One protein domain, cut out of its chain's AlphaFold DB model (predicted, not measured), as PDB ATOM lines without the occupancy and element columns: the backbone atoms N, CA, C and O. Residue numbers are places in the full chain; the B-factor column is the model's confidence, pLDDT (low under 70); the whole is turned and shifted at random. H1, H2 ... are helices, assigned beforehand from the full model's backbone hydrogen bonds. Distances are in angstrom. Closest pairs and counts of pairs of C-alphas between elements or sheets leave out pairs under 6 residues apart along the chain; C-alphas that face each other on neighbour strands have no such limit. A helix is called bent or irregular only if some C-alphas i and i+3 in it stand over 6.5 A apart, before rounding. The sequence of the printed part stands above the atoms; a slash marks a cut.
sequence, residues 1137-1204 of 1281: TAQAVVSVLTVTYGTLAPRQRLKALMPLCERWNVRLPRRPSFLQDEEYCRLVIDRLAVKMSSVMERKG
ATOM      1  N   THR A1137      69.994 115.369  99.548       72.43
ATOM      2  CA  THR A1137      70.205 116.226  98.374       72.43
ATOM      3  C   THR A1137      69.204 117.379  98.317       72.43
ATOM      4  O   THR A1137      69.607 118.529  98.157       72.43
ATOM      5  N   ALA A1138      67.904 117.106  98.489       74.25
ATOM      6  CA  ALA A1138      66.881 118.153  98.528       74.25
ATOM      7  C   ALA A1138      67.130 119.127  99.690       74.25
ATOM      8  O   ALA A1138      67.010 120.339  99.522       74.25
ATOM      9  N   GLN A1139      67.542 118.616 100.856       77.93
ATOM     10  CA  GLN A1139      67.906 119.447 102.003       77.93
ATOM     11  C   GLN A1139      69.062 120.401 101.668       77.93
ATOM     12  O   GLN A1139      68.962 121.596 101.946       77.93
ATOM     13  N   ALA A1140      70.117 119.895 101.022       77.20
ATOM     14  CA  ALA A1140      71.261 120.696 100.599       77.20
ATOM     15  C   ALA A1140      70.863 121.788  99.592       77.20
ATOM     16  O   ALA A1140      71.269 122.939  99.750       77.20
ATOM     17  N   VAL A1141      70.016 121.466  98.606       83.13
ATOM     18  CA  VAL A1141      69.534 122.445  97.617       83.13
ATOM     19  C   VAL A1141      68.711 123.550  98.282       83.13
ATOM     20  O   VAL A1141      68.949 124.726  98.009       83.13
ATOM     21  N   VAL A1142      67.794 123.210  99.195       87.38
ATOM     22  CA  VAL A1142      67.044 124.224  99.959       87.38
ATOM     23  C   VAL A1142      67.986 125.110 100.766       87.38
ATOM     24  O   VAL A1142      67.804 126.324 100.756       87.38
ATOM     25  N   SER A1143      68.989 124.543 101.450       80.71
ATOM     26  CA  SER A1143      69.965 125.325 102.220       80.71
ATOM     27  C   SER A1143      70.707 126.319 101.329       80.71
ATOM     28  O   SER A1143      70.782 127.498 101.666       80.71
ATOM     29  N   VAL A1144      71.177 125.878 100.158       84.43
ATOM     30  CA  VAL A1144      71.836 126.753  99.179       84.43
ATOM     31  C   VAL A1144      70.884 127.849  98.713       84.43
ATOM     32  O   VAL A1144      71.226 129.022  98.823       84.43
ATOM     33  N   LEU A1145      69.676 127.518  98.252       85.47
ATOM     34  CA  LEU A1145      68.715 128.522  97.781       85.47
ATOM     35  C   LEU A1145      68.338 129.515  98.891       85.47
ATOM     36  O   LEU A1145      68.284 130.719  98.649       85.47
ATOM     37  N   THR A1146      68.146 129.036 100.118       85.99
ATOM     38  CA  THR A1146      67.794 129.886 101.264       85.99
ATOM     39  C   THR A1146      68.930 130.839 101.621       85.99
ATOM     40  O   THR A1146      68.670 132.011 101.860       85.99
ATOM     41  N   VAL A1147      70.187 130.381 101.610       82.82
ATOM     42  CA  VAL A1147      71.353 131.248 101.855       82.82
ATOM     43  C   VAL A1147      71.542 132.246 100.712       82.82
ATOM     44  O   VAL A1147      71.716 133.435 100.957       82.82
ATOM     45  N   THR A1148      71.459 131.782  99.463       82.83
ATOM     46  CA  THR A1148      71.751 132.604  98.276       82.83
ATOM     47  C   THR A1148      70.723 133.719  98.094       82.83
ATOM     48  O   THR A1148      71.076 134.845  97.761       82.83
ATOM     49  N   TYR A1149      69.447 133.416  98.341       85.16
ATOM     50  CA  TYR A1149      68.345 134.366  98.181       85.16
ATOM     51  C   TYR A1149      67.886 134.995  99.505       85.16
ATOM     52  O   TYR A1149      67.012 135.865  99.509       85.16
ATOM     53  N   GLY A1150      68.465 134.584 100.636       83.42
ATOM     54  CA  GLY A1150      68.101 135.051 101.976       83.42
ATOM     55  C   GLY A1150      68.385 136.533 102.207       83.42
ATOM     56  O   GLY A1150      67.665 137.181 102.960       83.42
ATOM     57  N   THR A1151      69.367 137.095 101.500       84.51
ATOM     58  CA  THR A1151      69.707 138.528 101.547       84.51
ATOM     59  C   THR A1151      68.649 139.426 100.899       84.51
ATOM     60  O   THR A1151      68.654 140.633 101.128       84.51
ATOM     61  N   LEU A1152      67.729 138.863 100.106       86.97
ATOM     62  CA  LEU A1152      66.643 139.603  99.466       86.97
ATOM     63  C   LEU A1152      65.409 139.673 100.369       86.97
ATOM     64  O   LEU A1152      65.023 138.680 100.993       86.97
ATOM     65  N   ALA A1153      64.733 140.826 100.349       85.14
ATOM     66  CA  ALA A1153      63.419 140.981 100.966       85.14
ATOM     67  C   ALA A1153      62.392 140.036 100.301       85.14
ATOM     68  O   ALA A1153      62.479 139.821  99.088       85.14
ATOM     69  N   PRO A1154      61.376 139.517 101.017       82.37
ATOM     70  CA  PRO A1154      60.506 138.442 100.522       82.37
ATOM     71  C   PRO A1154      59.882 138.673  99.137       82.37
ATOM     72  O   PRO A1154      59.906 137.788  98.286       82.37
ATOM     73  N   ARG A1155      59.401 139.887  98.836       80.51
ATOM     74  CA  ARG A1155      58.860 140.212  97.500       80.51
ATOM     75  C   ARG A1155      59.909 140.165  96.392       80.51
ATOM     76  O   ARG A1155      59.626 139.685  95.296       80.51
ATOM     77  N   GLN A1156      61.111 140.664  96.666       83.68
ATOM     78  CA  GLN A1156      62.225 140.609  95.717       83.68
ATOM     79  C   GLN A1156      62.717 139.172  95.549       83.68
ATOM     80  O   GLN A1156      62.991 138.751  94.429       83.68
ATOM     81  N   ARG A1157      62.743 138.405  96.645       86.85
ATOM     82  CA  ARG A1157      63.066 136.979  96.663       86.85
ATOM     83  C   ARG A1157      62.129 136.194  95.753       86.85
ATOM     84  O   ARG A1157      62.595 135.456  94.893       86.85
ATOM     85  N   LEU A1158      60.821 136.415  95.874       84.04
ATOM     86  CA  LEU A1158      59.824 135.755  95.035       84.04
ATOM     87  C   LEU A1158      60.023 136.079  93.550       84.04
ATOM     88  O   LEU A1158      60.033 135.179  92.713       84.04
ATOM     89  N   LYS A1159      60.250 137.360  93.232       82.52
ATOM     90  CA  LYS A1159      60.498 137.822  91.861       82.52
ATOM     91  C   LYS A1159      61.777 137.212  91.277       82.52
ATOM     92  O   LYS A1159      61.792 136.856  90.105       82.52
ATOM     93  N   ALA A1160      62.815 137.042  92.097       84.00
ATOM     94  CA  ALA A1160      64.067 136.395  91.710       84.00
ATOM     95  C   ALA A1160      63.932 134.869  91.529       84.00
ATOM     96  O   ALA A1160      64.675 134.280  90.746       84.00
ATOM     97  N   LEU A1161      62.974 134.229  92.208       86.54
ATOM     98  CA  LEU A1161      62.702 132.794  92.077       86.54
ATOM     99  C   LEU A1161      61.820 132.445  90.863       86.54
ATOM    100  O   LEU A1161      61.912 131.322  90.372       86.54
ATOM    101  N   MET A1162      60.998 133.366  90.335       82.27
ATOM    102  CA  MET A1162      60.094 133.056  89.208       82.27
ATOM    103  C   MET A1162      60.805 132.548  87.939       82.27
ATOM    104  O   MET A1162      60.368 131.524  87.411       82.27
ATOM    105  N   PRO A1163      61.922 133.149  87.478       74.54
ATOM    106  CA  PRO A1163      62.652 132.635  86.317       74.54
ATOM    107  C   PRO A1163      63.223 131.233  86.559       74.54
ATOM    108  O   PRO A1163      63.323 130.422  85.640       74.54
ATOM    109  N   LEU A1164      63.587 130.915  87.809       73.84
ATOM    110  CA  LEU A1164      63.992 129.563  88.192       73.84
ATOM    111  C   LEU A1164      62.810 128.593  88.099       73.84
ATOM    112  O   LEU A1164      62.982 127.490  87.587       73.84
ATOM    113  N   CYS A1165      61.613 128.985  88.538       78.48
ATOM    114  CA  CYS A1165      60.417 128.156  88.394       78.48
ATOM    115  C   CYS A1165      60.080 127.868  86.927       78.48
ATOM    116  O   CYS A1165      59.851 126.708  86.597       78.48
ATOM    117  N   GLU A1166      60.113 128.873  86.047       68.63
ATOM    118  CA  GLU A1166      59.904 128.678  84.603       68.63
ATOM    119  C   GLU A1166      60.966 127.753  84.007       68.63
ATOM    120  O   GLU A1166      60.636 126.754  83.369       68.63
ATOM    121  N   ARG A1167      62.245 128.014  84.300       64.48
ATOM    122  CA  ARG A1167      63.365 127.221  83.779       64.48
ATOM    123  C   ARG A1167      63.311 125.753  84.200       64.48
ATOM    124  O   ARG A1167      63.687 124.877  83.430       64.48
ATOM    125  N   TRP A1168      62.883 125.479  85.430       69.39
ATOM    126  CA  TRP A1168      62.757 124.114  85.955       69.39
ATOM    127  C   TRP A1168      61.356 123.520  85.761       69.39
ATOM    128  O   TRP A1168      61.104 122.388  86.189       69.39
ATOM    129  N   ASN A1169      60.467 124.266  85.099       66.68
ATOM    130  CA  ASN A1169      59.067 123.941  84.859       66.68
ATOM    131  C   ASN A1169      58.336 123.493  86.141       66.68
ATOM    132  O   ASN A1169      57.675 122.451  86.201       66.68
ATOM    133  N   VAL A1170      58.538 124.261  87.212       71.33
ATOM    134  CA  VAL A1170      57.917 124.074  88.524       71.33
ATOM    135  C   VAL A1170      56.684 124.963  88.597       71.33
ATOM    136  O   VAL A1170      56.801 126.188  88.618       71.33
ATOM    137  N   ARG A1171      55.491 124.359  88.679       69.54
ATOM    138  CA  ARG A1171      54.265 125.127  88.931       69.54
ATOM    139  C   ARG A1171      54.333 125.780  90.304       69.54
ATOM    140  O   ARG A1171      54.589 125.113  91.311       69.54
ATOM    141  N   LEU A1172      54.028 127.070  90.338       69.55
ATOM    142  CA  LEU A1172      53.883 127.812  91.579       69.55
ATOM    143  C   LEU A1172      52.614 127.347  92.314       69.55
ATOM    144  O   LEU A1172      51.576 127.172  91.670       69.55
ATOM    145  N   PRO A1173      52.671 127.119  93.637       66.28
ATOM    146  CA  PRO A1173      51.475 126.823  94.417       66.28
ATOM    147  C   PRO A1173      50.531 128.027  94.348       66.28
ATOM    148  O   PRO A1173      50.999 129.167  94.383       66.28
ATOM    149  N   ARG A1174      49.213 127.812  94.247       63.19
ATOM    150  CA  ARG A1174      48.263 128.929  94.370       63.19
ATOM    151  C   ARG A1174      48.498 129.586  95.724       63.19
ATOM    152  O   ARG A1174      48.522 128.893  96.731       63.19
ATOM    153  N   ARG A1175      48.729 130.900  95.734       63.48
ATOM    154  CA  ARG A1175      49.064 131.654  96.944       63.48
ATOM    155  C   ARG A1175      47.790 131.895  97.760       63.48
ATOM    156  O   ARG A1175      46.972 132.703  97.320       63.48
ATOM    157  N   PRO A1176      47.599 131.247  98.923       63.54
ATOM    158  CA  PRO A1176      46.459 131.547  99.776       63.54
ATOM    159  C   PRO A1176      46.583 132.986 100.273       63.54
ATOM    160  O   PRO A1176      47.680 133.443 100.600       63.54
ATOM    161  N   SER A1177      45.470 133.714 100.318       60.96
ATOM    162  CA  SER A1177      45.449 135.147 100.641       60.96
ATOM    163  C   SER A1177      46.009 135.477 102.031       60.96
ATOM    164  O   SER A1177      46.469 136.595 102.246       60.96
ATOM    165  N   PHE A1178      46.023 134.509 102.952       64.87
ATOM    166  CA  PHE A1178      46.561 134.656 104.308       64.87
ATOM    167  C   PHE A1178      48.075 134.397 104.425       64.87
ATOM    168  O   PHE A1178      48.661 134.703 105.461       64.87
ATOM    169  N   LEU A1179      48.718 133.828 103.399       66.41
ATOM    170  CA  LEU A1179      50.114 133.390 103.472       66.41
ATOM    171  C   LEU A1179      51.088 134.559 103.248       66.41
ATOM    172  O   LEU A1179      51.107 135.200 102.184       66.41
ATOM    173  N   GLN A1180      51.925 134.816 104.256       75.68
ATOM    174  CA  GLN A1180      52.949 135.859 104.207       75.68
ATOM    175  C   GLN A1180      54.003 135.548 103.137       75.68
ATOM    176  O   GLN A1180      54.293 134.390 102.829       75.68
ATOM    177  N   ASP A1181      54.595 136.599 102.562       79.74
ATOM    178  CA  ASP A1181      55.560 136.484 101.463       79.74
ATOM    179  C   ASP A1181      56.759 135.587 101.825       79.74
ATOM    180  O   ASP A1181      57.265 134.873 100.961       79.74
ATOM    181  N   GLU A1182      57.189 135.590 103.092       81.39
ATOM    182  CA  GLU A1182      58.305 134.776 103.598       81.39
ATOM    183  C   GLU A1182      57.988 133.269 103.532       81.39
ATOM    184  O   GLU A1182      58.762 132.485 102.979       81.39
ATOM    185  N   GLU A1183      56.815 132.866 104.030       81.00
ATOM    186  CA  GLU A1183      56.356 131.473 104.009       81.00
ATOM    187  C   GLU A1183      56.061 131.000 102.584       81.00
ATOM    188  O   GLU A1183      56.425 129.881 102.212       81.00
ATOM    189  N   TYR A1184      55.476 131.869 101.755       83.88
ATOM    190  CA  TYR A1184      55.226 131.553 100.353       83.88
ATOM    191  C   TYR A1184      56.538 131.373  99.569       83.88
ATOM    192  O   TYR A1184      56.666 130.416  98.805       83.88
ATOM    193  N   CYS A1185      57.559 132.207  99.812       84.98
ATOM    194  CA  CYS A1185      58.897 131.987  99.249       84.98
ATOM    195  C   CYS A1185      59.470 130.628  99.660       84.98
ATOM    196  O   CYS A1185      60.080 129.946  98.837       84.98
ATOM    197  N   ARG A1186      59.265 130.216 100.917       84.30
ATOM    198  CA  ARG A1186      59.757 128.932 101.424       84.30
ATOM    199  C   ARG A1186      59.103 127.746 100.707       84.30
ATOM    200  O   ARG A1186      59.806 126.824 100.311       84.30
ATOM    201  N   LEU A1187      57.792 127.816 100.462       83.56
ATOM    202  CA  LEU A1187      57.041 126.842  99.653       83.56
ATOM    203  C   LEU A1187      57.575 126.735  98.216       83.56
ATOM    204  O   LEU A1187      57.723 125.634  97.682       83.56
ATOM    205  N   VAL A1188      57.890 127.873  97.592       85.96
ATOM    206  CA  VAL A1188      58.456 127.906  96.235       85.96
ATOM    207  C   VAL A1188      59.864 127.298  96.200       85.96
ATOM    208  O   VAL A1188      60.155 126.492  95.315       85.96
ATOM    209  N   ILE A1189      60.719 127.634  97.175       87.82
ATOM    210  CA  ILE A1189      62.067 127.058  97.310       87.82
ATOM    211  C   ILE A1189      61.995 125.541  97.502       87.82
ATOM    212  O   ILE A1189      62.760 124.823  96.860       87.82
ATOM    213  N   ASP A1190      61.069 125.043  98.323       82.47
ATOM    214  CA  ASP A1190      60.906 123.601  98.532       82.47
ATOM    215  C   ASP A1190      60.507 122.879  97.234       82.47
ATOM    216  O   ASP A1190      61.133 121.880  96.874       82.47
ATOM    217  N   ARG A1191      59.537 123.403  96.467       81.86
ATOM    218  CA  ARG A1191      59.154 122.792  95.177       81.86
ATOM    219  C   ARG A1191      60.302 122.793  94.167       81.86
ATOM    220  O   ARG A1191      60.495 121.807  93.450       81.86
ATOM    221  N   LEU A1192      61.079 123.877  94.117       84.71
ATOM    222  CA  LEU A1192      62.288 123.946  93.294       84.71
ATOM    223  C   LEU A1192      63.311 122.896  93.723       84.71
ATOM    224  O   LEU A1192      63.825 122.166  92.876       84.71
ATOM    225  N   ALA A1193      63.570 122.777  95.022       84.39
ATOM    226  CA  ALA A1193      64.559 121.850  95.545       84.39
ATOM    227  C   ALA A1193      64.199 120.385  95.285       84.39
ATOM    228  O   ALA A1193      65.083 119.623  94.906       84.39
ATOM    229  N   VAL A1194      62.922 120.003  95.403       78.28
ATOM    230  CA  VAL A1194      62.452 118.649  95.058       78.28
ATOM    231  C   VAL A1194      62.664 118.351  93.569       78.28
ATOM    232  O   VAL A1194      63.147 117.278  93.202       78.28
ATOM    233  N   LYS A1195      62.355 119.307  92.681       78.63
ATOM    234  CA  LYS A1195      62.565 119.130  91.235       78.63
ATOM    235  C   LYS A1195      64.052 119.045  90.878       78.63
ATOM    236  O   LYS A1195      64.441 118.246  90.026       78.63
ATOM    237  N   MET A1196      64.883 119.866  91.516       81.45
ATOM    238  CA  MET A1196      66.330 119.884  91.299       81.45
ATOM    239  C   MET A1196      66.999 118.625  91.856       81.45
ATOM    240  O   MET A1196      67.813 118.018  91.157       81.45
ATOM    241  N   SER A1197      66.620 118.179  93.058       76.48
ATOM    242  CA  SER A1197      67.178 116.970  93.673       76.48
ATOM    243  C   SER A1197      66.876 115.733  92.839       76.48
ATOM    244  O   SER A1197      67.791 114.952  92.591       76.48
ATOM    245  N   SER A1198      65.657 115.600  92.295       72.57
ATOM    246  CA  SER A1198      65.314 114.458  91.440       72.57
ATOM    247  C   SER A1198      66.196 114.390  90.190       72.57
ATOM    248  O   SER A1198      66.488 113.312  89.682       72.57
ATOM    249  N   VAL A1199      66.619 115.546  89.663       69.84
ATOM    250  CA  VAL A1199      67.535 115.610  88.516       69.84
ATOM    251  C   VAL A1199      68.968 115.285  88.936       69.84
ATOM    252  O   VAL A1199      69.635 114.525  88.235       69.84
ATOM    253  N   MET A1200      69.434 115.809  90.074       69.64
ATOM    254  CA  MET A1200      70.777 115.536  90.600       69.64
ATOM    255  C   MET A1200      70.966 114.059  90.960       69.64
ATOM    256  O   MET A1200      71.960 113.454  90.565       69.64
ATOM    257  N   GLU A1201      69.991 113.451  91.632       68.83
ATOM    258  CA  GLU A1201      70.023 112.035  92.009       68.83
ATOM    259  C   GLU A1201      69.985 111.129  90.773       68.83
ATOM    260  O   GLU A1201      70.752 110.170  90.681       68.83
ATOM    261  N   ARG A1202      69.175 111.478  89.765       62.88
ATOM    262  CA  ARG A1202      69.125 110.729  88.501       62.88
ATOM    263  C   ARG A1202      70.422 110.854  87.700       62.88
ATOM    264  O   ARG A1202      70.820 109.891  87.053       62.88
ATOM    265  N   LYS A1203      71.113 111.999  87.779       55.43
ATOM    266  CA  LYS A1203      72.450 112.170  87.188       55.43
ATOM    267  C   LYS A1203      73.497 111.323  87.922       55.43
ATOM    268  O   LYS A1203      74.304 110.675  87.263       55.43
ATOM    269  N   GLY A1204      73.421 111.253  89.254       57.07
ATOM    270  CA  GLY A1204      74.269 110.376  90.068       57.07
ATOM    271  C   GLY A1204      74.085 108.889  89.742       57.07
ATOM    272  O   GLY A1204      75.067 108.167  89.597       57.07
TER     273      GLY A1204
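This is residues 1137 to 1204 of the 1281 residues of the protein "ATP pyrophosphate-lyase" of Trypanosoma cruzi (strain CL Brener) (UniProt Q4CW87). What does the model look like? A long helix, H3, is the spine of an elongated body, and two shorter helices, H1 and H2, pack on it, joined to each other by a tight link as the two arms of a V. From the far end of H2 a long loop, residues 1168 to 1180, folds back to the start of H3. What is it made of, and how large is it? The printed part has 68 residues with three named helices, in the order H1, H2, H3 along the chain, and no named strand, and its class is all helix. It is compact, with a radius of gyration of the C-alphas of 11.9 A, and its C-alphas span 38 by 24 by 18 A.

Where is the longest helix? H3 takes residues 1181 to 1204 and measures 34.1 A from first to last C-alpha; the C-alpha of Asp 1181 is at (55.560, 136.484, 101.463), and the C-alpha of Gly 1204 is at (74.269, 110.376, 90.068). Where are the two shorter ones? H1 takes residues 1137 to 1150 and is 19.3 A long, beginning with the C-alpha of Thr 1137 at (70.205, 116.226, 98.374). H2 takes residues 1154 to 1167 and is 20.4 A long; it is only just irregular, with C-alphas 1160 and 1163 6.7 A apart.

How does H1 stand to H3? They touch, and their closest C-alphas, those of Ala 1138 and Ser 1197, are 5.0 A apart. They run opposite ways at a steep tilt of 42 degrees. How does H2 stand to H3? H3 touches H2 with residues 1181 to 1192 alone, and the closest C-alphas, those of Pro 1154 and Glu 1182, are 5.3 A apart. They run the same way at a shallow tilt of 31 degrees. Do H1 and H2 meet? They are close but not clearly touching, the closest C-alphas being those of Tyr 1149 and Arg 1157 at 6.1 A, and they run opposite ways at a steep tilt of 47 degrees. What do the backbones show? In H1 and H3 every O i to N i+4 pair is within hydrogen-bond range, and in H2 8 of 10 are.

How far does it reach? The two C-alphas farthest apart, those of Phe 1178 and Gly 1204, are 39.5 A from each other. Is the printed part whole, and which link is long? It has no cut; the link from H2 to H3, with 13 residues, is long. Where is confidence low? The mean pLDDT of the printed part is 77.1, and residues 1166 to 1169, 1171 to 1179 and 1199 to 1204 are under 70.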